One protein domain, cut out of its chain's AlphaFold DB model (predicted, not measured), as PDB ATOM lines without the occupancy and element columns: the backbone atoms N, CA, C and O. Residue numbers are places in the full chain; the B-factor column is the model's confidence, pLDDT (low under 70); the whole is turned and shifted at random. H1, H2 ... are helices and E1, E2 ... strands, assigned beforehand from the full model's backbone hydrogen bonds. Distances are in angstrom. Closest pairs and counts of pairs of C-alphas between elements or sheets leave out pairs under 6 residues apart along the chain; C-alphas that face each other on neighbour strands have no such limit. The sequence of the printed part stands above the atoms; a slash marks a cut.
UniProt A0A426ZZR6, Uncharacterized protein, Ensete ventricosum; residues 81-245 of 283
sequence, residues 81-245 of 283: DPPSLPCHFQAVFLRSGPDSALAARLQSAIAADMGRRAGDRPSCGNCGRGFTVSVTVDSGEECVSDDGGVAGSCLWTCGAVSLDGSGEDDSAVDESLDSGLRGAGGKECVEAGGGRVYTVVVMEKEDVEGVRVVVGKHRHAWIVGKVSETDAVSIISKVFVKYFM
ATOM      1  N   ASP A  81     284.261 284.688 412.279       72.12
ATOM      2  CA  ASP A  81     283.121 285.462 411.790       72.12
ATOM      3  C   ASP A  81     281.928 284.512 411.594       72.12
ATOM      4  O   ASP A  81     281.609 284.104 410.469       72.12
ATOM      5  N   PRO A  82     281.323 284.047 412.700       69.56
ATOM      6  CA  PRO A  82     280.136 283.223 412.606       69.56
ATOM      7  C   PRO A  82     278.976 284.050 412.038       69.56
ATOM      8  O   PRO A  82     278.764 285.182 412.477       69.56
ATOM      9  N   PRO A  83     278.173 283.493 411.115       66.88
ATOM     10  CA  PRO A  83     276.973 284.169 410.653       66.88
ATOM     11  C   PRO A  83     276.031 284.385 411.842       66.88
ATOM     12  O   PRO A  83     275.634 283.427 412.510       66.88
ATOM     13  N   SER A  84     275.677 285.641 412.111       65.00
ATOM     14  CA  SER A  84     274.649 285.984 413.089       65.00
ATOM     15  C   SER A  84     273.280 285.833 412.440       65.00
ATOM     16  O   SER A  84     272.973 286.530 411.470       65.00
ATOM     17  N   LEU A  85     272.455 284.941 412.976       68.31
ATOM     18  CA  LEU A  85     271.060 284.843 412.567       68.31
ATOM     19  C   LEU A  85     270.254 285.923 413.304       68.31
ATOM     20  O   LEU A  85     270.420 286.057 414.519       68.31
ATOM     21  N   PRO A  86     269.402 286.702 412.610       71.50
ATOM     22  CA  PRO A  86     268.491 287.616 413.284       71.50
ATOM     23  C   PRO A  86     267.506 286.791 414.117       71.50
ATOM     24  O   PRO A  86     266.837 285.897 413.594       71.50
ATOM     25  N   CYS A  87     267.443 287.071 415.416       79.00
ATOM     26  CA  CYS A  87     266.508 286.411 416.321       79.00
ATOM     27  C   CYS A  87     265.524 287.415 416.890       79.00
ATOM     28  O   CYS A  87     265.930 288.423 417.474       79.00
ATOM     29  N   HIS A  88     264.247 287.079 416.775       86.12
ATOM     30  CA  HIS A  88     263.173 287.817 417.406       86.12
ATOM     31  C   HIS A  88     262.700 287.066 418.651       86.12
ATOM     32  O   HIS A  88     262.310 285.898 418.576       86.12
ATOM     33  N   PHE A  89     262.767 287.731 419.799       88.69
ATOM     34  CA  PHE A  89     262.265 287.229 421.070       88.69
ATOM     35  C   PHE A  89     261.002 287.983 421.441       88.69
ATOM     36  O   PHE A  89     260.994 289.209 421.472       88.69
ATOM     37  N   GLN A  90     259.956 287.244 421.765       91.25
ATOM     38  CA  GLN A  90     258.659 287.801 422.078       91.25
ATOM     39  C   GLN A  90     258.240 287.391 423.485       91.25
ATOM     40  O   GLN A  90     258.160 286.205 423.797       91.25
ATOM     41  N   ALA A  91     257.962 288.356 424.353       93.38
ATOM     42  CA  ALA A  91     257.382 288.084 425.662       93.38
ATOM     43  C   ALA A  91     255.907 288.486 425.675       93.38
ATOM     44  O   ALA A  91     255.564 289.603 425.303       93.38
ATOM     45  N   VAL A  92     255.035 287.591 426.125       92.25
ATOM     46  CA  VAL A  92     253.597 287.841 426.235       92.25
ATOM     47  C   VAL A  92     253.208 287.769 427.703       92.25
ATOM     48  O   VAL A  92     253.492 286.780 428.366       92.25
ATOM     49  N   PHE A  93     252.563 288.804 428.221       91.50
ATOM     50  CA  PHE A  93     252.035 288.837 429.579       91.50
ATOM     51  C   PHE A  93     250.518 288.786 429.513       91.50
ATOM     52  O   PHE A  93     249.893 289.767 429.113       91.50
ATOM     53  N   LEU A  94     249.941 287.659 429.919       88.88
ATOM     54  CA  LEU A  94     248.500 287.508 430.050       88.88
ATOM     55  C   LEU A  94     248.085 288.087 431.407       88.88
ATOM     56  O   LEU A  94     248.374 287.493 432.448       88.88
ATOM     57  N   ARG A  95     247.475 289.276 431.402       83.88
ATOM     58  CA  ARG A  95     247.053 289.995 432.616       83.88
ATOM     59  C   ARG A  95     245.831 290.866 432.355       83.88
ATOM     60  O   ARG A  95     245.607 291.331 431.244       83.88
ATOM     61  N   SER A  96     245.070 291.159 433.402       74.19
ATOM     62  CA  SER A  96     243.940 292.081 433.299       74.19
ATOM     63  C   SER A  96     244.418 293.530 433.145       74.19
ATOM     64  O   SER A  96     245.116 294.051 434.013       74.19
ATOM     65  N   GLY A  97     243.984 294.192 432.070       67.69
ATOM     66  CA  GLY A  97     244.180 295.625 431.839       67.69
ATOM     67  C   GLY A  97     245.305 295.961 430.842       67.69
ATOM     68  O   GLY A  97     246.443 295.529 431.037       67.69
ATOM     69  N   PRO A  98     245.023 296.760 429.795       67.38
ATOM     70  CA  PRO A  98     246.043 297.224 428.862       67.38
ATOM     71  C   PRO A  98     246.897 298.339 429.489       67.38
ATOM     72  O   PRO A  98     246.374 299.354 429.950       67.38
ATOM     73  N   ASP A  99     248.223 298.182 429.478       78.19
ATOM     74  CA  ASP A  99     249.171 299.223 429.898       78.19
ATOM     75  C   ASP A  99     250.334 299.314 428.892       78.19
ATOM     76  O   ASP A  99     251.227 298.465 428.840       78.19
ATOM     77  N   SER A 100     250.313 300.366 428.069       75.94
ATOM     78  CA  SER A 100     251.344 300.628 427.058       75.94
ATOM     79  C   SER A 100     252.685 301.037 427.663       75.94
ATOM     80  O   SER A 100     253.738 300.660 427.147       75.94
ATOM     81  N   ALA A 101     252.670 301.773 428.777       85.19
ATOM     82  CA  ALA A 101     253.884 302.202 429.459       85.19
ATOM     83  C   ALA A 101     254.597 301.008 430.106       85.19
ATOM     84  O   ALA A 101     255.830 300.946 430.150       85.19
ATOM     85  N   LEU A 102     253.822 300.031 430.570       87.56
ATOM     86  CA  LEU A 102     254.327 298.759 431.056       87.56
ATOM     87  C   LEU A 102     255.009 297.941 429.953       87.56
ATOM     88  O   LEU A 102     256.116 297.461 430.193       87.56
ATOM     89  N   ALA A 103     254.390 297.785 428.777       89.06
ATOM     90  CA  ALA A 103     254.972 297.008 427.677       89.06
ATOM     91  C   ALA A 103     256.368 297.536 427.296       89.06
ATOM     92  O   ALA A 103     257.334 296.771 427.291       89.06
ATOM     93  N   ALA A 104     256.506 298.857 427.130       91.00
ATOM     94  CA  ALA A 104     257.786 299.509 426.840       91.00
ATOM     95  C   ALA A 104     258.821 299.357 427.975       91.00
ATOM     96  O   ALA A 104     260.016 299.118 427.756       91.00
ATOM     97  N   ARG A 105     258.373 299.454 429.234       93.44
ATOM     98  CA  ARG A 105     259.233 299.248 430.411       93.44
ATOM     99  C   ARG A 105     259.737 297.805 430.505       93.44
ATOM    100  O   ARG A 105     260.907 297.592 430.813       93.44
ATOM    101  N   LEU A 106     258.886 296.820 430.225       93.31
ATOM    102  CA  LEU A 106     259.255 295.403 430.210       93.31
ATOM    103  C   LEU A 106     260.181 295.081 429.036       93.31
ATOM    104  O   LEU A 106     261.179 294.392 429.233       93.31
ATOM    105  N   GLN A 107     259.902 295.628 427.852       93.50
ATOM    106  CA  GLN A 107     260.730 295.465 426.657       93.50
ATOM    107  C   GLN A 107     262.169 295.904 426.931       93.50
ATOM    108  O   GLN A 107     263.106 295.111 426.785       93.50
ATOM    109  N   SER A 108     262.338 297.129 427.435       93.19
ATOM    110  CA  SER A 108     263.658 297.682 427.740       93.19
ATOM    111  C   SER A 108     264.366 296.916 428.864       93.19
ATOM    112  O   SER A 108     265.573 296.670 428.779       93.19
ATOM    113  N   ALA A 109     263.630 296.476 429.891       94.94
ATOM    114  CA  ALA A 109     264.179 295.690 430.993       94.94
ATOM    115  C   ALA A 109     264.662 294.297 430.549       94.94
ATOM    116  O   ALA A 109     265.769 293.894 430.920       94.94
ATOM    117  N   ILE A 110     263.876 293.586 429.733       94.81
ATOM    118  CA  ILE A 110     264.222 292.262 429.191       94.81
ATOM    119  C   ILE A 110     265.411 292.384 428.239       94.81
ATOM    120  O   ILE A 110     266.398 291.668 428.405       94.81
ATOM    121  N   ALA A 111     265.378 293.330 427.295       92.06
ATOM    122  CA  ALA A 111     266.477 293.541 426.355       92.06
ATOM    123  C   ALA A 111     267.802 293.846 427.081       92.06
ATOM    124  O   ALA A 111     268.845 293.267 426.760       92.06
ATOM    125  N   ALA A 112     267.761 294.700 428.112       92.50
ATOM    126  CA  ALA A 112     268.931 295.015 428.921       92.50
ATOM    127  C   ALA A 112     269.452 293.798 429.705       92.50
ATOM    128  O   ALA A 112     270.666 293.588 429.779       92.50
ATOM    129  N   ASP A 113     268.567 292.987 430.291       93.19
ATOM    130  CA  ASP A 113     268.973 291.809 431.063       93.19
ATOM    131  C   ASP A 113     269.510 290.677 430.174       93.19
ATOM    132  O   ASP A 113     270.537 290.073 430.494       93.19
ATOM    133  N   MET A 114     268.903 290.457 429.006       90.25
ATOM    134  CA  MET A 114     269.430 289.557 427.980       90.25
ATOM    135  C   MET A 114     270.820 289.987 427.514       90.25
ATOM    136  O   MET A 114     271.729 289.157 427.475       90.25
ATOM    137  N   GLY A 115     271.019 291.281 427.238       88.44
ATOM    138  CA  GLY A 115     272.318 291.825 426.839       88.44
ATOM    139  C   GLY A 115     273.413 291.564 427.877       88.44
ATOM    140  O   GLY A 115     274.532 291.196 427.518       88.44
ATOM    141  N   ARG A 116     273.081 291.656 429.174       89.25
ATOM    142  CA  ARG A 116     274.004 291.312 430.270       89.25
ATOM    143  C   ARG A 116     274.323 289.813 430.339       89.25
ATOM    144  O   ARG A 116     275.446 289.447 430.671       89.25
ATOM    145  N   ARG A 117     273.357 288.938 430.040       86.44
ATOM    146  CA  ARG A 117     273.490 287.469 430.162       86.44
ATOM    147  C   ARG A 117     274.072 286.776 428.928       86.44
ATOM    148  O   ARG A 117     274.652 285.691 429.055       86.44
ATOM    149  N   ALA A 118     273.884 287.347 427.740       79.88
ATOM    150  CA  ALA A 118     274.330 286.761 426.478       79.88
ATOM    151  C   ALA A 118     275.857 286.563 426.460       79.88
ATOM    152  O   ALA A 118     276.331 285.507 426.033       79.88
ATOM    153  N   GLY A 119     276.602 287.493 427.070       71.06
ATOM    154  CA  GLY A 119     278.065 287.489 427.110       71.06
ATOM    155  C   GLY A 119     278.692 287.920 425.779       71.06
ATOM    156  O   GLY A 119     278.011 288.051 424.767       71.06
ATOM    157  N   ASP A 120     280.009 288.142 425.779       61.78
ATOM    158  CA  ASP A 120     280.719 288.753 424.639       61.78
ATOM    159  C   ASP A 120     281.242 287.764 423.598       61.78
ATOM    160  O   ASP A 120     281.814 288.182 422.594       61.78
ATOM    161  N   ARG A 121     281.095 286.453 423.817       59.00
ATOM    162  CA  ARG A 121     281.640 285.462 422.885       59.00
ATOM    163  C   ARG A 121     280.633 285.144 421.783       59.00
ATOM    164  O   ARG A 121     279.625 284.505 422.089       59.00
ATOM    165  N   PRO A 122     280.914 285.513 420.520       57.34
ATOM    166  CA  PRO A 122     280.142 285.011 419.401       57.34
ATOM    167  C   PRO A 122     280.397 283.504 419.298       57.34
ATOM    168  O   PRO A 122     281.522 283.055 419.083       57.34
ATOM    169  N   SER A 123     279.359 282.712 419.536       60.12
ATOM    170  CA  SER A 123     279.338 281.302 419.161       60.12
ATOM    171  C   SER A 123     278.701 281.203 417.783       60.12
ATOM    172  O   SER A 123     277.743 281.928 417.508       60.12
ATOM    173  N   CYS A 124     279.211 280.302 416.937       55.41
ATOM    174  CA  CYS A 124     278.552 279.937 415.682       55.41
ATOM    175  C   CYS A 124     277.058 279.698 415.931       55.41
ATOM    176  O   CYS A 124     276.730 279.242 417.019       55.41
ATOM    177  N   GLY A 125     276.192 280.132 415.006       56.00
ATOM    178  CA  GLY A 125     274.731 279.946 414.972       56.00
ATOM    179  C   GLY A 125     273.863 280.625 416.053       56.00
ATOM    180  O   GLY A 125     272.651 280.733 415.891       56.00
ATOM    181  N   ASN A 126     274.437 281.166 417.126       66.62
ATOM    182  CA  ASN A 126     273.662 281.932 418.106       66.62
ATOM    183  C   ASN A 126     273.275 283.324 417.551       66.62
ATOM    184  O   ASN A 126     273.997 283.927 416.760       66.62
ATOM    185  N   CYS A 127     272.174 283.876 418.055       70.12
ATOM    186  CA  CYS A 127     271.698 285.245 417.848       70.12
ATOM    187  C   CYS A 127     272.720 286.330 418.251       70.12
ATOM    188  O   CYS A 127     272.606 287.491 417.860       70.12
ATOM    189  N   GLY A 128     273.722 285.977 419.068       68.88
ATOM    190  CA  GLY A 128     274.768 286.896 419.519       68.88
ATOM    191  C   GLY A 128     274.178 288.136 420.200       68.88
ATOM    192  O   GLY A 128     273.405 288.015 421.147       68.88
ATOM    193  N   ARG A 129     274.537 289.329 419.705       71.00
ATOM    194  CA  ARG A 129     273.905 290.612 420.081       71.00
ATOM    195  C   ARG A 129     272.890 291.117 419.043       71.00
ATOM    196  O   ARG A 129     272.296 292.167 419.250       71.00
ATOM    197  N   GLY A 130     272.705 290.396 417.939       76.38
ATOM    198  CA  GLY A 130     271.774 290.736 416.861       76.38
ATOM    199  C   GLY A 130     270.361 290.230 417.139       76.38
ATOM    200  O   GLY A 130     269.770 289.573 416.285       76.38
ATOM    201  N   PHE A 131     269.850 290.479 418.345       83.19
ATOM    202  CA  PHE A 131     268.506 290.074 418.744       83.19
ATOM    203  C   PHE A 131     267.590 291.279 418.935       83.19
ATOM    204  O   PHE A 131     268.035 292.364 419.313       83.19
ATOM    205  N   THR A 132     266.302 291.064 418.709       87.94
ATOM    206  CA  THR A 132     265.244 292.043 418.963       87.94
ATOM    207  C   THR A 132     264.262 291.464 419.970       87.94
ATOM    208  O   THR A 132     264.071 290.250 420.032       87.94
ATOM    209  N   VAL A 133     263.694 292.330 420.811       90.94
ATOM    210  CA  VAL A 133     262.720 291.938 421.834       90.94
ATOM    211  C   VAL A 133     261.436 292.714 421.596       90.94
ATOM    212  O   VAL A 133     261.482 293.946 421.588       90.94
ATOM    213  N   SER A 134     260.327 291.998 421.440       91.62
ATOM    214  CA  SER A 134     258.972 292.538 421.481       91.62
ATOM    215  C   SER A 134     258.264 292.083 422.753       91.62
ATOM    216  O   SER A 134     258.524 290.998 423.286       91.62
ATOM    217  N   VAL A 135     257.377 292.928 423.270       92.94
ATOM    218  CA  VAL A 135     256.556 292.603 424.438       92.94
ATOM    219  C   VAL A 135     255.104 292.907 424.141       92.94
ATOM    220  O   VAL A 135     254.782 294.015 423.727       92.94
ATOM    221  N   THR A 136     254.231 291.944 424.415       91.19
ATOM    222  CA  THR A 136     252.781 292.105 424.331       91.19
ATOM    223  C   THR A 136     252.164 291.909 425.710       91.19
ATOM    224  O   THR A 136     252.453 290.933 426.397       91.19
ATOM    225  N   VAL A 137     251.304 292.832 426.119       91.31
ATOM    226  CA  VAL A 137     250.450 292.713 427.302       91.31
ATOM    227  C   VAL A 137     249.043 292.435 426.798       91.31
ATOM    228  O   VAL A 137     248.455 293.290 426.139       91.31
ATOM    229  N   ASP A 138     248.538 291.233 427.058       89.81
ATOM    230  CA  ASP A 138     247.257 290.751 426.549       89.81
ATOM    231  C   ASP A 138     246.251 290.574 427.686       89.81
ATOM    232  O   ASP A 138     246.521 289.891 428.676       89.81
ATOM    233  N   SER A 139     245.091 291.208 427.518       85.69
ATOM    234  CA  SER A 139     243.959 291.143 428.440       85.69
ATOM    235  C   SER A 139     242.817 290.253 427.941       85.69
ATOM    236  O   SER A 139     241.778 290.169 428.594       85.69
ATOM    237  N   GLY A 140     243.006 289.567 426.810       81.12
ATOM    238  CA  GLY A 140     242.039 288.668 426.187       81.12
ATOM    239  C   GLY A 140     241.338 289.320 424.999       81.12
ATOM    240  O   GLY A 140     241.475 288.855 423.876       81.12
ATOM    241  N   GLU A 141     240.595 290.403 425.218       78.75
ATOM    242  CA  GLU A 141     239.904 291.108 424.121       78.75
ATOM    243  C   GLU A 141     240.779 292.183 423.468       78.75
ATOM    244  O   GLU A 141     240.691 292.431 422.265       78.75
ATOM    245  N   GLU A 142     241.644 292.808 424.264       84.88
ATOM    246  CA  GLU A 142     242.556 293.858 423.833       84.88
ATOM    247  C   GLU A 142     243.975 293.521 424.288       84.88
ATOM    248  O   GLU A 142     244.196 293.030 425.400       84.88
ATOM    249  N   CYS A 143     244.955 293.817 423.440       87.44
ATOM    250  CA  CYS A 143     246.356 293.729 423.805       87.44
ATOM    251  C   CYS A 143     247.138 294.941 423.310       87.44
ATOM    252  O   CYS A 143     246.832 295.539 422.277       87.44
ATOM    253  N   VAL A 144     248.175 295.294 424.064       89.25
ATOM    254  CA  VAL A 144     249.103 296.374 423.732       89.25
ATOM    255  C   VAL A 144     250.479 295.775 423.525       89.25
ATOM    256  O   VAL A 144     250.922 294.953 424.324       89.25
ATOM    257  N   SER A 145     251.164 296.184 422.460       87.44
ATOM    258  CA  SER A 145     252.503 295.697 422.143       87.44
ATOM    259  C   SER A 145     253.507 296.836 422.012       87.44
ATOM    260  O   SER A 145     253.169 297.930 421.563       87.44
ATOM    261  N   ASP A 146     254.738 296.558 422.431       87.56
ATOM    262  CA  ASP A 146     255.939 297.286 422.037       87.56
ATOM    263  C   ASP A 146     256.765 296.338 421.164       87.56
ATOM    264  O   ASP A 146     257.265 295.304 421.614       87.56
ATOM    265  N   ASP A 147     256.841 296.667 419.883       81.06
ATOM    266  CA  ASP A 147     257.477 295.896 418.826       81.06
ATOM    267  C   ASP A 147     258.997 296.130 418.741       81.06
ATOM    268  O   ASP A 147     259.673 295.550 417.885       81.06
ATOM    269  N   GLY A 148     259.570 296.965 419.619       73.50
ATOM    270  CA  GLY A 148     261.008 297.238 419.653       73.50
ATOM    271  C   GLY A 148     261.544 297.839 418.347       73.50
ATOM    272  O   GLY A 148     262.742 297.737 418.071       73.50
ATOM    273  N   GLY A 149     260.663 298.431 417.531       66.88
ATOM    274  CA  GLY A 149     260.969 298.984 416.212       66.88
ATOM    275  C   GLY A 149     260.971 297.974 415.056       66.88
ATOM    276  O   GLY A 149     261.490 298.303 413.987       66.88
ATOM    277  N   VAL A 150     260.426 296.764 415.238       63.81
ATOM    278  CA  VAL A 150     260.349 295.724 414.198       63.81
ATOM    279  C   VAL A 150     258.894 295.452 413.810       63.81
ATOM    280  O   VAL A 150     258.164 294.758 414.509       63.81
ATOM    281  N   ALA A 151     258.494 295.920 412.627       57.59
ATOM    282  CA  ALA A 151     257.202 295.575 412.038       57.59
ATOM    283  C   ALA A 151     257.230 294.132 411.495       57.59
ATOM    284  O   ALA A 151     257.612 293.891 410.348       57.59
ATOM    285  N   GLY A 152     256.863 293.166 412.337       61.44
ATOM    286  CA  GLY A 152     256.798 291.746 411.991       61.44
ATOM    287  C   GLY A 152     255.369 291.267 411.720       61.44
ATOM    288  O   GLY A 152     254.440 291.595 412.449       61.44
ATOM    289  N   SER A 153     255.181 290.422 410.703       59.91
ATOM    290  CA  SER A 153     253.903 289.736 410.434       59.91
ATOM    291  C   SER A 153     253.625 288.554 411.374       59.91
ATOM    292  O   SER A 153     252.616 287.873 411.214       59.91
ATOM    293  N   CYS A 154     254.546 288.277 412.299       70.38
ATOM    294  CA  CYS A 154     254.563 287.109 413.182       70.38
ATOM    295  C   CYS A 154     254.360 287.491 414.659       70.38
ATOM    296  O   CYS A 154     254.815 286.779 415.548       70.38
ATOM    297  N   LEU A 155     253.748 288.652 414.908       74.75
ATOM    298  CA  LEU A 155     253.455 289.151 416.249       74.75
ATOM    299  C   LEU A 155     252.222 288.454 416.842       74.75
ATOM    300  O   LEU A 155     251.389 287.906 416.123       74.75
ATOM    301  N   TRP A 156     252.116 288.505 418.170       83.38
ATOM    302  CA  TRP A 156     251.032 287.871 418.924       83.38
ATOM    303  C   TRP A 156     249.699 288.517 418.580       83.38
ATOM    304  O   TRP A 156     249.569 289.744 418.595       83.38
ATOM    305  N   THR A 157     248.705 287.684 418.312       82.19
ATOM    306  CA  THR A 157     247.313 288.086 418.148       82.19
ATOM    307  C   THR A 157     246.631 288.131 419.511       82.19
ATOM    308  O   THR A 157     246.641 287.152 420.251       82.19
ATOM    309  N   CYS A 158     246.031 289.276 419.850       85.38
ATOM    310  CA  CYS A 158     245.297 289.430 421.108       85.38
ATOM    311  C   CYS A 158     244.222 288.344 421.239       85.38
ATOM    312  O   CYS A 158     243.518 288.053 420.267       85.38
ATOM    313  N   GLY A 159     244.106 287.745 422.422       81.81
ATOM    314  CA  GLY A 159     243.099 286.720 422.688       81.81
ATOM    315  C   GLY A 159     243.365 285.372 422.028       81.81
ATOM    316  O   GLY A 159     242.468 284.531 421.997       81.81
ATOM    317  N   ALA A 160     244.574 285.135 421.506       80.06
ATOM    318  CA  ALA A 160     244.924 283.851 420.903       80.06
ATOM    319  C   ALA A 160     244.821 282.679 421.892       80.06
ATOM    320  O   ALA A 160     244.508 281.561 421.485       80.06
ATOM    321  N   VAL A 161     245.070 282.922 423.185       77.50
ATOM    322  CA  VAL A 161     244.999 281.905 424.241       77.50
ATOM    323  C   VAL A 161     244.285 282.461 425.470       77.50
ATOM    324  O   VAL A 161     244.628 283.529 425.971       77.50
ATOM    325  N   SER A 162     243.306 281.712 425.980       68.88
ATOM    326  CA  SER A 162     242.565 282.040 427.203       68.88
ATOM    327  C   SER A 162     243.248 281.498 428.466       68.88
ATOM    328  O   SER A 162     243.832 280.413 428.464       68.88
ATOM    329  N   LEU A 163     243.122 282.234 429.573       60.59
ATOM    330  CA  LEU A 163     243.704 281.912 430.887       60.59
ATOM    331  C   LEU A 163     242.956 280.805 431.664       60.59
ATOM    332  O   LEU A 163     243.512 280.220 432.601       60.59
ATOM    333  N   ASP A 164     241.726 280.484 431.255       59.09
ATOM    334  CA  ASP A 164     240.710 279.867 432.122       59.09
ATOM    335  C   ASP A 164     240.776 278.337 432.273       59.09
ATOM    336  O   ASP A 164     239.933 277.756 432.952       59.09
ATOM    337  N   GLY A 165     241.762 277.639 431.698       52.50
ATOM    338  CA  GLY A 165     241.749 276.167 431.801       52.50
ATOM    339  C   GLY A 165     242.991 275.389 431.394       52.50
ATOM    340  O   GLY A 165     242.992 274.171 431.505       52.50
ATOM    341  N   SER A 166     244.068 276.032 430.951       53.88
ATOM    342  CA  SER A 166     245.160 275.309 430.284       53.88
ATOM    343  C   SER A 166     246.270 274.790 431.211       53.88
ATOM    344  O   SER A 166     247.201 274.162 430.751       53.88
ATOM    345  N   GLY A 167     246.223 275.015 432.526       55.56
ATOM    346  CA  GLY A 167     247.423 274.858 433.371       55.56
ATOM    347  C   GLY A 167     247.840 273.433 433.765       55.56
ATOM    348  O   GLY A 167     248.931 273.287 434.318       55.56
ATOM    349  N   GLU A 168     246.990 272.422 433.561       64.44
ATOM    350  CA  GLU A 168     247.231 271.063 434.080       64.44
ATOM    351  C   GLU A 168     247.922 270.128 433.077       64.44
ATOM    352  O   GLU A 168     248.699 269.272 433.502       64.44
ATOM    353  N   ASP A 169     247.695 270.308 431.772       80.88
ATOM    354  CA  ASP A 169     248.313 269.499 430.717       80.88
ATOM    355  C   ASP A 169     249.258 270.347 429.859       80.88
ATOM    356  O   ASP A 169     248.834 271.131 429.008       80.88
ATOM    357  N   ASP A 170     250.557 270.155 430.077       82.88
ATOM    358  CA  ASP A 170     251.615 270.867 429.364       82.88
ATOM    359  C   ASP A 170     251.562 270.633 427.848       82.88
ATOM    360  O   ASP A 170     251.867 271.548 427.086       82.88
ATOM    361  N   SER A 171     251.137 269.446 427.398       81.75
ATOM    362  CA  SER A 171     251.044 269.146 425.966       81.75
ATOM    363  C   SER A 171     249.912 269.927 425.303       81.75
ATOM    364  O   SER A 171     250.054 270.379 424.169       81.75
ATOM    365  N   ALA A 172     248.789 270.111 426.001       83.44
ATOM    366  CA  ALA A 172     247.669 270.892 425.489       83.44
ATOM    367  C   ALA A 172     247.995 272.394 425.436       83.44
ATOM    368  O   ALA A 172     247.563 273.084 424.508       83.44
ATOM    369  N   VAL A 173     248.766 272.907 426.406       83.00
ATOM    370  CA  VAL A 173     249.264 274.296 426.392       83.00
ATOM    371  C   VAL A 173     250.163 274.529 425.192       83.00
ATOM    372  O   VAL A 173     249.976 275.511 424.478       83.00
ATOM    373  N   ASP A 174     251.116 273.629 424.984       83.81
ATOM    374  CA  ASP A 174     252.118 273.723 423.930       83.81
ATOM    375  C   ASP A 174     251.466 273.770 422.535       83.81
ATOM    376  O   ASP A 174     251.693 274.691 421.749       83.81
ATOM    377  N   GLU A 175     250.518 272.872 422.265       85.00
ATOM    378  CA  GLU A 175     249.767 272.876 421.003       85.00
ATOM    379  C   GLU A 175     248.852 274.108 420.859       85.00
ATOM    380  O   GLU A 175     248.715 274.670 419.767       85.00
ATOM    381  N   SER A 176     248.260 274.592 421.958       84.31
ATOM    382  CA  SER A 176     247.448 275.818 421.936       84.31
ATOM    383  C   SER A 176     248.297 277.045 421.596       84.31
ATOM    384  O   SER A 176     247.897 277.867 420.769       84.31
ATOM    385  N   LEU A 177     249.491 277.156 422.184       84.94
ATOM    386  CA  LEU A 177     250.443 278.229 421.906       84.94
ATOM    387  C   LEU A 177     250.973 278.163 420.473       84.94
ATOM    388  O   LEU A 177     251.052 279.203 419.819       84.94
ATOM    389  N   ASP A 178     251.286 276.970 419.959       82.19
ATOM    390  CA  ASP A 178     251.672 276.801 418.554       82.19
ATOM    391  C   ASP A 178     250.556 277.279 417.622       82.19
ATOM    392  O   ASP A 178     250.798 278.053 416.696       82.19
ATOM    393  N   SER A 179     249.308 276.896 417.907       80.31
ATOM    394  CA  SER A 179     248.157 277.305 417.103       80.31
ATOM    395  C   SER A 179     247.932 278.822 417.102       80.31
ATOM    396  O   SER A 179     247.661 279.393 416.046       80.31
ATOM    397  N   GLY A 180     248.103 279.480 418.256       77.06
ATOM    398  CA  GLY A 180     247.935 280.927 418.410       77.06
ATOM    399  C   GLY A 180     249.063 281.750 417.786       77.06
ATOM    400  O   GLY A 180     248.843 282.882 417.363       77.06
ATOM    401  N   LEU A 181     250.264 281.175 417.691       76.56
ATOM    402  CA  LEU A 181     251.445 281.810 417.098       76.56
ATOM    403  C   LEU A 181     251.579 281.562 415.590       76.56
ATOM    404  O   LEU A 181     252.431 282.178 414.944       76.56
ATOM    405  N   ARG A 182     250.753 280.689 415.000       73.00
ATOM    406  CA  ARG A 182     250.681 280.520 413.544       73.00
ATOM    407  C   ARG A 182     250.055 281.760 412.912       73.00
ATOM    408  O   ARG A 182     248.970 282.195 413.283       73.00
ATOM    409  N   GLY A 183     250.741 282.318 411.919       61.78
ATOM    410  CA  GLY A 183     250.316 283.541 411.248       61.78
ATOM    411  C   GLY A 183     248.976 283.372 410.531       61.78
ATOM    412  O   GLY A 183     248.511 282.254 410.284       61.78
ATOM    413  N   ALA A 184     248.366 284.496 410.146       52.34
ATOM    414  CA  ALA A 184     247.109 284.511 409.401       52.34
ATOM    415  C   ALA A 184     247.185 283.574 408.174       52.34
ATOM    416  O   ALA A 184     247.913 283.832 407.215       52.34
ATOM    417  N   GLY A 185     246.448 282.457 408.224       54.56
ATOM    418  CA  GLY A 185     246.475 281.403 407.201       54.56
ATOM    419  C   GLY A 185     247.146 280.084 407.611       54.56
ATOM    420  O   GLY A 185     247.349 279.234 406.746       54.56
ATOM    421  N   GLY A 186     247.487 279.892 408.892       58.00
ATOM    422  CA  GLY A 186     247.906 278.595 409.446       58.00
ATOM    423  C   GLY A 186     249.304 278.131 409.025       58.00
ATOM    424  O   GLY A 186     249.657 276.968 409.238       58.00
ATOM    425  N   LYS A 187     250.095 279.020 408.413       60.28
ATOM    426  CA  LYS A 187     251.488 278.760 408.034       60.28
ATOM    427  C   LYS A 187     252.431 279.128 409.173       60.28
ATOM    428  O   LYS A 187     252.156 280.043 409.945       60.28
ATOM    429  N   GLU A 188     253.549 278.408 409.237       62.25
ATOM    430  CA  GLU A 188     254.622 278.691 410.185       62.25
ATOM    431  C   GLU A 188     255.120 280.132 409.999       62.25
ATOM    432  O   GLU A 188     255.389 280.579 408.879       62.25
ATOM    433  N   CYS A 189     255.198 280.860 411.108       63.16
ATOM    434  CA  CYS A 189     255.637 282.244 411.153       63.16
ATOM    435  C   CYS A 189     257.141 282.338 410.867       63.16
ATOM    436  O   CYS A 189     257.979 282.074 411.730       63.16
ATOM    437  N   VAL A 190     257.473 282.712 409.632       63.25
ATOM    438  CA  VAL A 190     258.841 282.979 409.188       63.25
ATOM    439  C   VAL A 190     258.930 284.455 408.830       63.25
ATOM    440  O   VAL A 190     258.213 284.928 407.947       63.25
ATOM    441  N   GLU A 191     259.797 285.196 409.518       61.53
ATOM    442  CA  GLU A 191     260.037 286.600 409.198       61.53
ATOM    443  C   GLU A 191     260.608 286.745 407.781       61.53
ATOM    444  O   GLU A 191     261.233 285.828 407.245       61.53
ATOM    445  N   ALA A 192     260.466 287.930 407.181       53.84
ATOM    446  CA  ALA A 192     260.967 288.216 405.832       53.84
ATOM    447  C   ALA A 192     262.480 287.935 405.651       53.84
ATOM    448  O   ALA A 192     262.940 287.762 404.525       53.84
ATOM    449  N   GLY A 193     263.245 287.858 406.749       52.56
ATOM    450  CA  GLY A 193     264.661 287.472 406.780       52.56
ATOM    451  C   GLY A 193     264.943 285.985 407.046       52.56
ATOM    452  O   GLY A 193     266.094 285.630 407.283       52.56
ATOM    453  N   GLY A 194     263.927 285.117 407.063       54.16
ATOM    454  CA  GLY A 194     264.068 283.698 407.419       54.16
ATOM    455  C   GLY A 194     264.218 283.432 408.924       54.16
ATOM    456  O   GLY A 194     264.430 282.285 409.323       54.16
ATOM    457  N   GLY A 195     264.124 284.477 409.755       61.16
ATOM    458  CA  GLY A 195     264.164 284.385 411.213       61.16
ATOM    459  C   GLY A 195     262.887 283.752 411.763       61.16
ATOM    460  O   GLY A 195     261.797 283.986 411.241       61.16
ATOM    461  N   ARG A 196     263.023 282.929 412.806       70.38
ATOM    462  CA  ARG A 196     261.876 282.381 413.547       70.38
ATOM    463  C   ARG A 196     261.737 283.105 414.882       70.38
ATOM    464  O   ARG A 196     262.746 283.486 415.478       70.38
ATOM    465  N   VAL A 197     260.499 283.261 415.336       79.94
ATOM    466  CA  VAL A 197     260.159 283.943 416.590       79.94
ATOM    467  C   VAL A 197     260.224 282.956 417.754       79.94
ATOM    468  O   VAL A 197     259.775 281.817 417.627       79.94
ATOM    469  N   TYR A 198     260.802 283.386 418.874       86.38
ATOM    470  CA  TYR A 198     260.815 282.628 420.123       86.38
ATOM    471  C   TYR A 198     259.945 283.316 421.168       86.38
ATOM    472  O   TYR A 198     260.225 284.462 421.523       86.38
ATOM    473  N   THR A 199     258.952 282.615 421.709       89.50
ATOM    474  CA  THR A 199     257.922 283.238 422.552       89.50
ATOM    475  C   THR A 199     257.979 282.747 423.997       89.50
ATOM    476  O   THR A 199     258.048 281.553 424.251       89.50
ATOM    477  N   VAL A 200     257.922 283.641 424.983       92.81
ATOM    478  CA  VAL A 200     257.670 283.266 426.386       92.81
ATOM    479  C   VAL A 200     256.362 283.891 426.837       92.81
ATOM    480  O   VAL A 200     256.216 285.109 426.779       92.81
ATOM    481  N   VAL A 201     255.433 283.069 427.319       92.00
ATOM    482  CA  VAL A 201     254.120 283.511 427.800       92.00
ATOM    483  C   VAL A 201     254.064 283.459 429.323       92.00
ATOM    484  O   VAL A 201     254.354 282.438 429.937       92.00
ATOM    485  N   VAL A 202     253.679 284.557 429.958       92.00
ATOM    486  CA  VAL A 202     253.477 284.655 431.404       92.00
ATOM    487  C   VAL A 202     251.986 284.585 431.684       92.00
ATOM    488  O   VAL A 202     251.241 285.483 431.301       92.00
ATOM    489  N   MET A 203     251.573 283.508 432.341       88.12
ATOM    490  CA  MET A 203     250.204 283.229 432.752       88.12
ATOM    491  C   MET A 203     250.105 283.433 434.264       88.12
ATOM    492  O   MET A 203     250.463 282.551 435.055       88.12
ATOM    493  N   GLU A 204     249.655 284.615 434.675       83.12
ATOM    494  CA  GLU A 204     249.474 284.910 436.092       83.12
ATOM    495  C   GLU A 204     248.245 284.162 436.624       83.12
ATOM    496  O   GLU A 204     247.143 284.287 436.092       83.12
ATOM    497  N   LYS A 205     248.446 283.338 437.658       79.38
ATOM    498  CA  LYS A 205     247.374 282.610 438.352       79.38
ATOM    499  C   LYS A 205     247.517 282.819 439.851       79.38
ATOM    500  O   LYS A 205     248.571 282.515 440.408       79.38
ATOM    501  N   GLU A 206     246.463 283.328 440.488       71.88
ATOM    502  CA  GLU A 206     246.460 283.612 441.930       71.88
ATOM    503  C   GLU A 206     246.383 282.337 442.785       71.88
ATOM    504  O   GLU A 206     246.948 282.305 443.876       71.88
ATOM    505  N   ASP A 207     245.761 281.276 442.261       71.44
ATOM    506  CA  ASP A 207     245.469 280.037 442.999       71.44
ATOM    507  C   ASP A 207     246.632 279.025 443.040       71.44
ATOM    508  O   ASP A 207     246.501 277.948 443.621       71.44
ATOM    509  N   VAL A 208     247.776 279.333 442.419       71.88
ATOM    510  CA  VAL A 208     248.930 278.421 442.336       71.88
ATOM    511  C   VAL A 208     250.035 278.876 443.290       71.88
ATOM    512  O   VAL A 208     250.612 279.953 443.124       71.88
ATOM    513  N   GLU A 209     250.374 278.035 444.272       72.56
ATOM    514  CA  GLU A 209     251.535 278.270 445.135       72.56
ATOM    515  C   GLU A 209     252.842 278.038 444.360       72.56
ATOM    516  O   GLU A 209     253.203 276.916 444.008       72.56
ATOM    517  N   GLY A 210     253.580 279.124 444.122       79.88
ATOM    518  CA  GLY A 210     254.894 279.099 443.483       79.88
ATOM    519  C   GLY A 210     254.878 279.472 442.001       79.88
ATOM    520  O   GLY A 210     253.877 279.925 441.452       79.88
ATOM    521  N   VAL A 211     256.043 279.328 441.367       85.75
ATOM    522  CA  VAL A 211     256.266 279.684 439.961       85.75
ATOM    523  C   VAL A 211     256.743 278.451 439.216       85.75
ATOM    524  O   VAL A 211     257.808 277.908 439.517       85.75
ATOM    525  N   ARG A 212     255.968 278.025 438.222       86.75
ATOM    526  CA  ARG A 212     256.319 276.931 437.319       86.75
ATOM    527  C   ARG A 212     256.774 277.513 435.988       86.75
ATOM    528  O   ARG A 212     256.101 278.373 435.435       86.75
ATOM    529  N   VAL A 213     257.904 277.042 435.472       88.12
ATOM    530  CA  VAL A 213     258.431 277.434 434.158       88.12
ATOM    531  C   VAL A 213     258.555 276.175 433.319       88.12
ATOM    532  O   VAL A 213     259.231 275.236 433.740       88.12
ATOM    533  N   VAL A 214     257.921 276.165 432.154       86.69
ATOM    534  CA  VAL A 214     257.943 275.037 431.223       86.69
ATOM    535  C   VAL A 214     258.445 275.528 429.874       86.69
ATOM    536  O   VAL A 214     258.080 276.611 429.418       86.69
ATOM    537  N   VAL A 215     259.331 274.748 429.262       87.00
ATOM    538  CA  VAL A 215     259.807 274.974 427.896       87.00
ATOM    539  C   VAL A 215     259.112 273.943 427.021       87.00
ATOM    540  O   VAL A 215     259.193 272.755 427.325       87.00
ATOM    541  N   GLY A 216     258.405 274.415 425.999       80.31
ATOM    542  CA  GLY A 216     257.598 273.593 425.110       80.31
ATOM    543  C   GLY A 216     258.399 272.810 424.067       80.31
ATOM    544  O   GLY A 216     259.616 272.993 423.946       80.31
ATOM    545  N   LYS A 217     257.698 271.977 423.282       79.25
ATOM    546  CA  LYS A 217     258.200 271.356 422.033       79.25
ATOM    547  C   LYS A 217     258.727 272.404 421.098       79.25
ATOM    548  O   LYS A 217     259.784 272.281 420.475       79.25
ATOM    549  N   HIS A 218     257.853 273.375 420.894       77.88
ATOM    550  CA  HIS A 218     257.972 274.347 419.848       77.88
ATOM    551  C   HIS A 218     258.816 275.489 420.400       77.88
ATOM    552  O   HIS A 218     259.336 275.460 421.516       77.88
ATOM    553  N   ARG A 219     258.991 276.546 419.615       81.88
ATOM    554  CA  ARG A 219     259.833 277.694 419.991       81.88
ATOM    555  C   ARG A 219     259.160 278.601 421.021       81.88
ATOM    556  O   ARG A 219     259.304 279.820 420.955       81.88
ATOM    557  N   HIS A 220     258.420 278.027 421.958       86.69
ATOM    558  CA  HIS A 220     257.752 278.758 423.006       86.69
ATOM    559  C   HIS A 220     257.933 278.117 424.382       86.69
ATOM    560  O   HIS A 220     258.296 276.955 424.536       86.69
ATOM    561  N   ALA A 221     257.740 278.928 425.410       88.81
ATOM    562  CA  ALA A 221     257.798 278.534 426.806       88.81
ATOM    563  C   ALA A 221     256.724 279.301 427.572       88.81
ATOM    564  O   ALA A 221     256.292 280.371 427.138       88.81
ATOM    565  N   TRP A 222     256.309 278.788 428.723       91.12
ATOM    566  CA  TRP A 222     255.329 279.470 429.555       91.12
ATOM    567  C   TRP A 222     255.687 279.433 431.034       91.12
ATOM    568  O   TRP A 222     256.389 278.550 431.532       91.12
ATOM    569  N   ILE A 223     255.221 280.460 431.732       90.38
ATOM    570  CA  ILE A 223     255.406 280.668 433.160       90.38
ATOM    571  C   ILE A 223     254.018 280.697 433.785       90.38
ATOM    572  O   ILE A 223     253.191 281.501 433.370       90.38
ATOM    573  N   VAL A 224     253.766 279.838 434.771       88.06
ATOM    574  CA  VAL A 224     252.484 279.760 435.484       88.06
ATOM    575  C   VAL A 224     252.699 280.075 436.954       88.06
ATOM    576  O   VAL A 224     253.578 279.491 437.592       88.06
ATOM    577  N   GLY A 225     251.871 280.967 437.491       85.94
ATOM    578  CA  GLY A 225     251.816 281.286 438.918       85.94
ATOM    579  C   GLY A 225     251.970 282.776 439.199       85.94
ATOM    580  O   GLY A 225     251.961 283.603 438.288       85.94
ATOM    581  N   LYS A 226     252.106 283.122 440.480       86.81
ATOM    582  CA  LYS A 226     252.239 284.512 440.929       86.81
ATOM    583  C   LYS A 226     253.689 284.982 440.820       86.81
ATOM    584  O   LYS A 226     254.539 284.571 441.610       86.81
ATOM    585  N   VAL A 227     253.978 285.858 439.855       87.00
ATOM    586  CA  VAL A 227     255.343 286.322 439.547       87.00
ATOM    587  C   VAL A 227     255.403 287.845 439.546       87.00
ATOM    588  O   VAL A 227     254.632 288.499 438.853       87.00
ATOM    589  N   SER A 228     256.354 288.427 440.283       89.62
ATOM    590  CA  SER A 228     256.604 289.872 440.213       89.62
ATOM    591  C   SER A 228     257.174 290.267 438.844       89.62
ATOM    592  O   SER A 228     257.854 289.474 438.195       89.62
ATOM    593  N   GLU A 229     256.975 291.512 438.405       90.12
ATOM    594  CA  GLU A 229     257.522 291.985 437.119       90.12
ATOM    595  C   GLU A 229     259.044 291.805 437.035       90.12
ATOM    596  O   GLU A 229     259.574 291.383 436.010       90.12
ATOM    597  N   THR A 230     259.758 292.073 438.130       91.19
ATOM    598  CA  THR A 230     261.216 291.930 438.199       91.19
ATOM    599  C   THR A 230     261.664 290.476 438.096       91.19
ATOM    600  O   THR A 230     262.643 290.182 437.403       91.19
ATOM    601  N   ASP A 231     260.942 289.561 438.743       92.12
ATOM    602  CA  ASP A 231     261.250 288.133 438.675       92.12
ATOM    603  C   ASP A 231     260.909 287.575 437.296       92.12
ATOM    604  O   ASP A 231     261.710 286.830 436.728       92.12
ATOM    605  N   ALA A 232     259.787 288.000 436.707       92.19
ATOM    606  CA  ALA A 232     259.393 287.621 435.357       92.19
ATOM    607  C   ALA A 232     260.464 288.037 434.344       92.19
ATOM    608  O   ALA A 232     260.925 287.198 433.575       92.19
ATOM    609  N   VAL A 233     260.951 289.284 434.399       95.06
ATOM    610  CA  VAL A 233     262.049 289.760 433.537       95.06
ATOM    611  C   VAL A 233     263.292 288.876 433.678       95.06
ATOM    612  O   VAL A 233     263.885 288.479 432.673       95.06
ATOM    613  N   SER A 234     263.680 288.528 434.909       94.75
ATOM    614  CA  SER A 234     264.850 287.678 435.172       94.75
ATOM    615  C   SER A 234     264.669 286.253 434.636       94.75
ATOM    616  O   SER A 234     265.589 285.701 434.022       94.75
ATOM    617  N   ILE A 235     263.488 285.655 434.833       92.81
ATOM    618  CA  ILE A 235     263.157 284.305 434.362       92.81
ATOM    619  C   ILE A 235     263.103 284.276 432.834       92.81
ATOM    620  O   ILE A 235     263.789 283.454 432.235       92.81
ATOM    621  N   ILE A 236     262.369 285.196 432.204       94.56
ATOM    622  CA  ILE A 236     262.245 285.311 430.742       94.56
ATOM    623  C   ILE A 236     263.629 285.457 430.108       94.56
ATOM    624  O   ILE A 236     264.005 284.683 429.229       94.56
ATOM    625  N   SER A 237     264.441 286.386 430.618       93.31
ATOM    626  CA  SER A 237     265.793 286.623 430.101       93.31
ATOM    627  C   SER A 237     266.694 285.400 430.269       93.31
ATOM    628  O   SER A 237     267.516 285.097 429.402       93.31
ATOM    629  N   LYS A 238     266.537 284.652 431.370       90.88
ATOM    630  CA  LYS A 238     267.229 283.374 431.564       90.88
ATOM    631  C   LYS A 238     266.745 282.321 430.569       90.88
ATOM    632  O   LYS A 238     267.593 281.607 430.043       90.88
ATOM    633  N   VAL A 239     265.441 282.223 430.303       88.50
ATOM    634  CA  VAL A 239     264.878 281.256 429.351       88.50
ATOM    635  C   VAL A 239     265.392 281.533 427.941       88.50
ATOM    636  O   VAL A 239     266.015 280.661 427.334       88.50
ATOM    637  N   PHE A 240     265.246 282.775 427.477       89.19
ATOM    638  CA  PHE A 240     265.731 283.215 426.174       89.19
ATOM    639  C   PHE A 240     267.224 282.951 425.995       89.19
ATOM    640  O   PHE A 240     267.632 282.324 425.019       89.19
ATOM    641  N   VAL A 241     268.060 283.343 426.961       86.50
ATOM    642  CA  VAL A 241     269.514 283.196 426.817       86.50
ATOM    643  C   VAL A 241     269.981 281.750 427.009       86.50
ATOM    644  O   VAL A 241     270.866 281.293 426.284       86.50
ATOM    645  N   LYS A 242     269.456 281.021 428.000       82.62
ATOM    646  CA  LYS A 242     269.932 279.663 428.317       82.62
ATOM    647  C   LYS A 242     269.414 278.639 427.311       82.62
ATOM    648  O   LYS A 242     270.199 277.814 426.850       82.62
ATOM    649  N   TYR A 243     268.129 278.683 426.979       81.44
ATOM    650  CA  TYR A 243     267.497 277.647 426.165       81.44
ATOM    651  C   TYR A 243     267.439 278.046 424.694       81.44
ATOM    652  O   TYR A 243     267.980 277.321 423.868       81.44
ATOM    653  N   PHE A 244     266.894 279.215 424.355       81.44
ATOM    654  CA  PHE A 244     266.687 279.566 422.944       81.44
ATOM    655  C   PHE A 244     267.949 280.081 422.235       81.44
ATOM    656  O   PHE A 244     268.198 279.712 421.094       81.44
ATOM    657  N   MET A 245     268.802 280.861 422.907       80.12
ATOM    658  CA  MET A 245     270.067 281.342 422.325       80.12
ATOM    659  C   MET A 245     271.190 280.298 422.387       80.12
ATOM    660  O   MET A 245     271.994 280.186 421.464       80.12
TER     661      MET A 245
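What this domain is: This is residues 81 to 245 of the 283 residues of an uncharacterized protein of Ensete ventricosum (UniProt A0A426ZZR6). A twisted six-stranded sheet lies between helices, H1 and H3 over one face and the shorter H2 over the other, and it curls round H3. Helices on both faces make three layers. The printed part has 165 residues, with three named helices and six named strands in the order E1 H1 E2 E3 H2 E4 E5 E6 H3; the mixed sheet runs E3 E2 E1 E4 E6 E5, and the class is mixed, helices and strands. It is compact, radius of gyration of the C-alphas 15.1 A, spanning 49 by 36 by 31 A.

How they stand to each other: Start at E1, residues 87 to 94; after H1, residues 100 to 118, comes its parallel neighbour E2, residues 131 to 138, with N 89 and O 132 2.8 A apart, within hydrogen-bond range. These three form a strand-helix-strand unit, a helix between parallel neighbour strands, with a right-handed crossover. H1's height over the sheet is 8.5 A; its closest C-alphas to E2 are Gln 107 and Val 135, 5.5 A. E3, residues 143 to 146, makes a hairpin with E2, N 137 to O 144 2.8 A. Past H2, residues 170 to 181, E4, residues 197 to 203, is parallel to E1, N 200 to O 90 2.8 A. E5, residues 211 to 215, and E6, residues 220 to 225, form a hairpin, N 224 to O 212 2.8 A; E6 is parallel to E4, N 201 to O 221 2.8 A. H2's closest C-alphas to E6 are Leu 177 and His 220, 7.4 A. H3, residues 229 to 245, touches H1 at a steep tilt of 47 degrees, closest C-alphas Met 114 and Ser 237, 5.1 A. Every O i to N i+4 pair is within range in H1 and H2, 12 of 13 in H3.

Where its parts are: Find C-alpha 87 at (266.508, 286.411, 416.321), where E1 begins its 22.7 A. H1 spans 26.9 A, E2 22.6 A and H3 22.1 A, ending at C-alpha 245, (270.067, 281.342, 422.325).

The domain as a whole: The farthest C-alphas, Asp 81 and Asp 207, are 49.2 A apart, and the printed part has no cut. Long links join H1 to E2, E3 to H2 and H2 to E4. Look for pLDDT under 70 in 39 residues, among them 183 to 195.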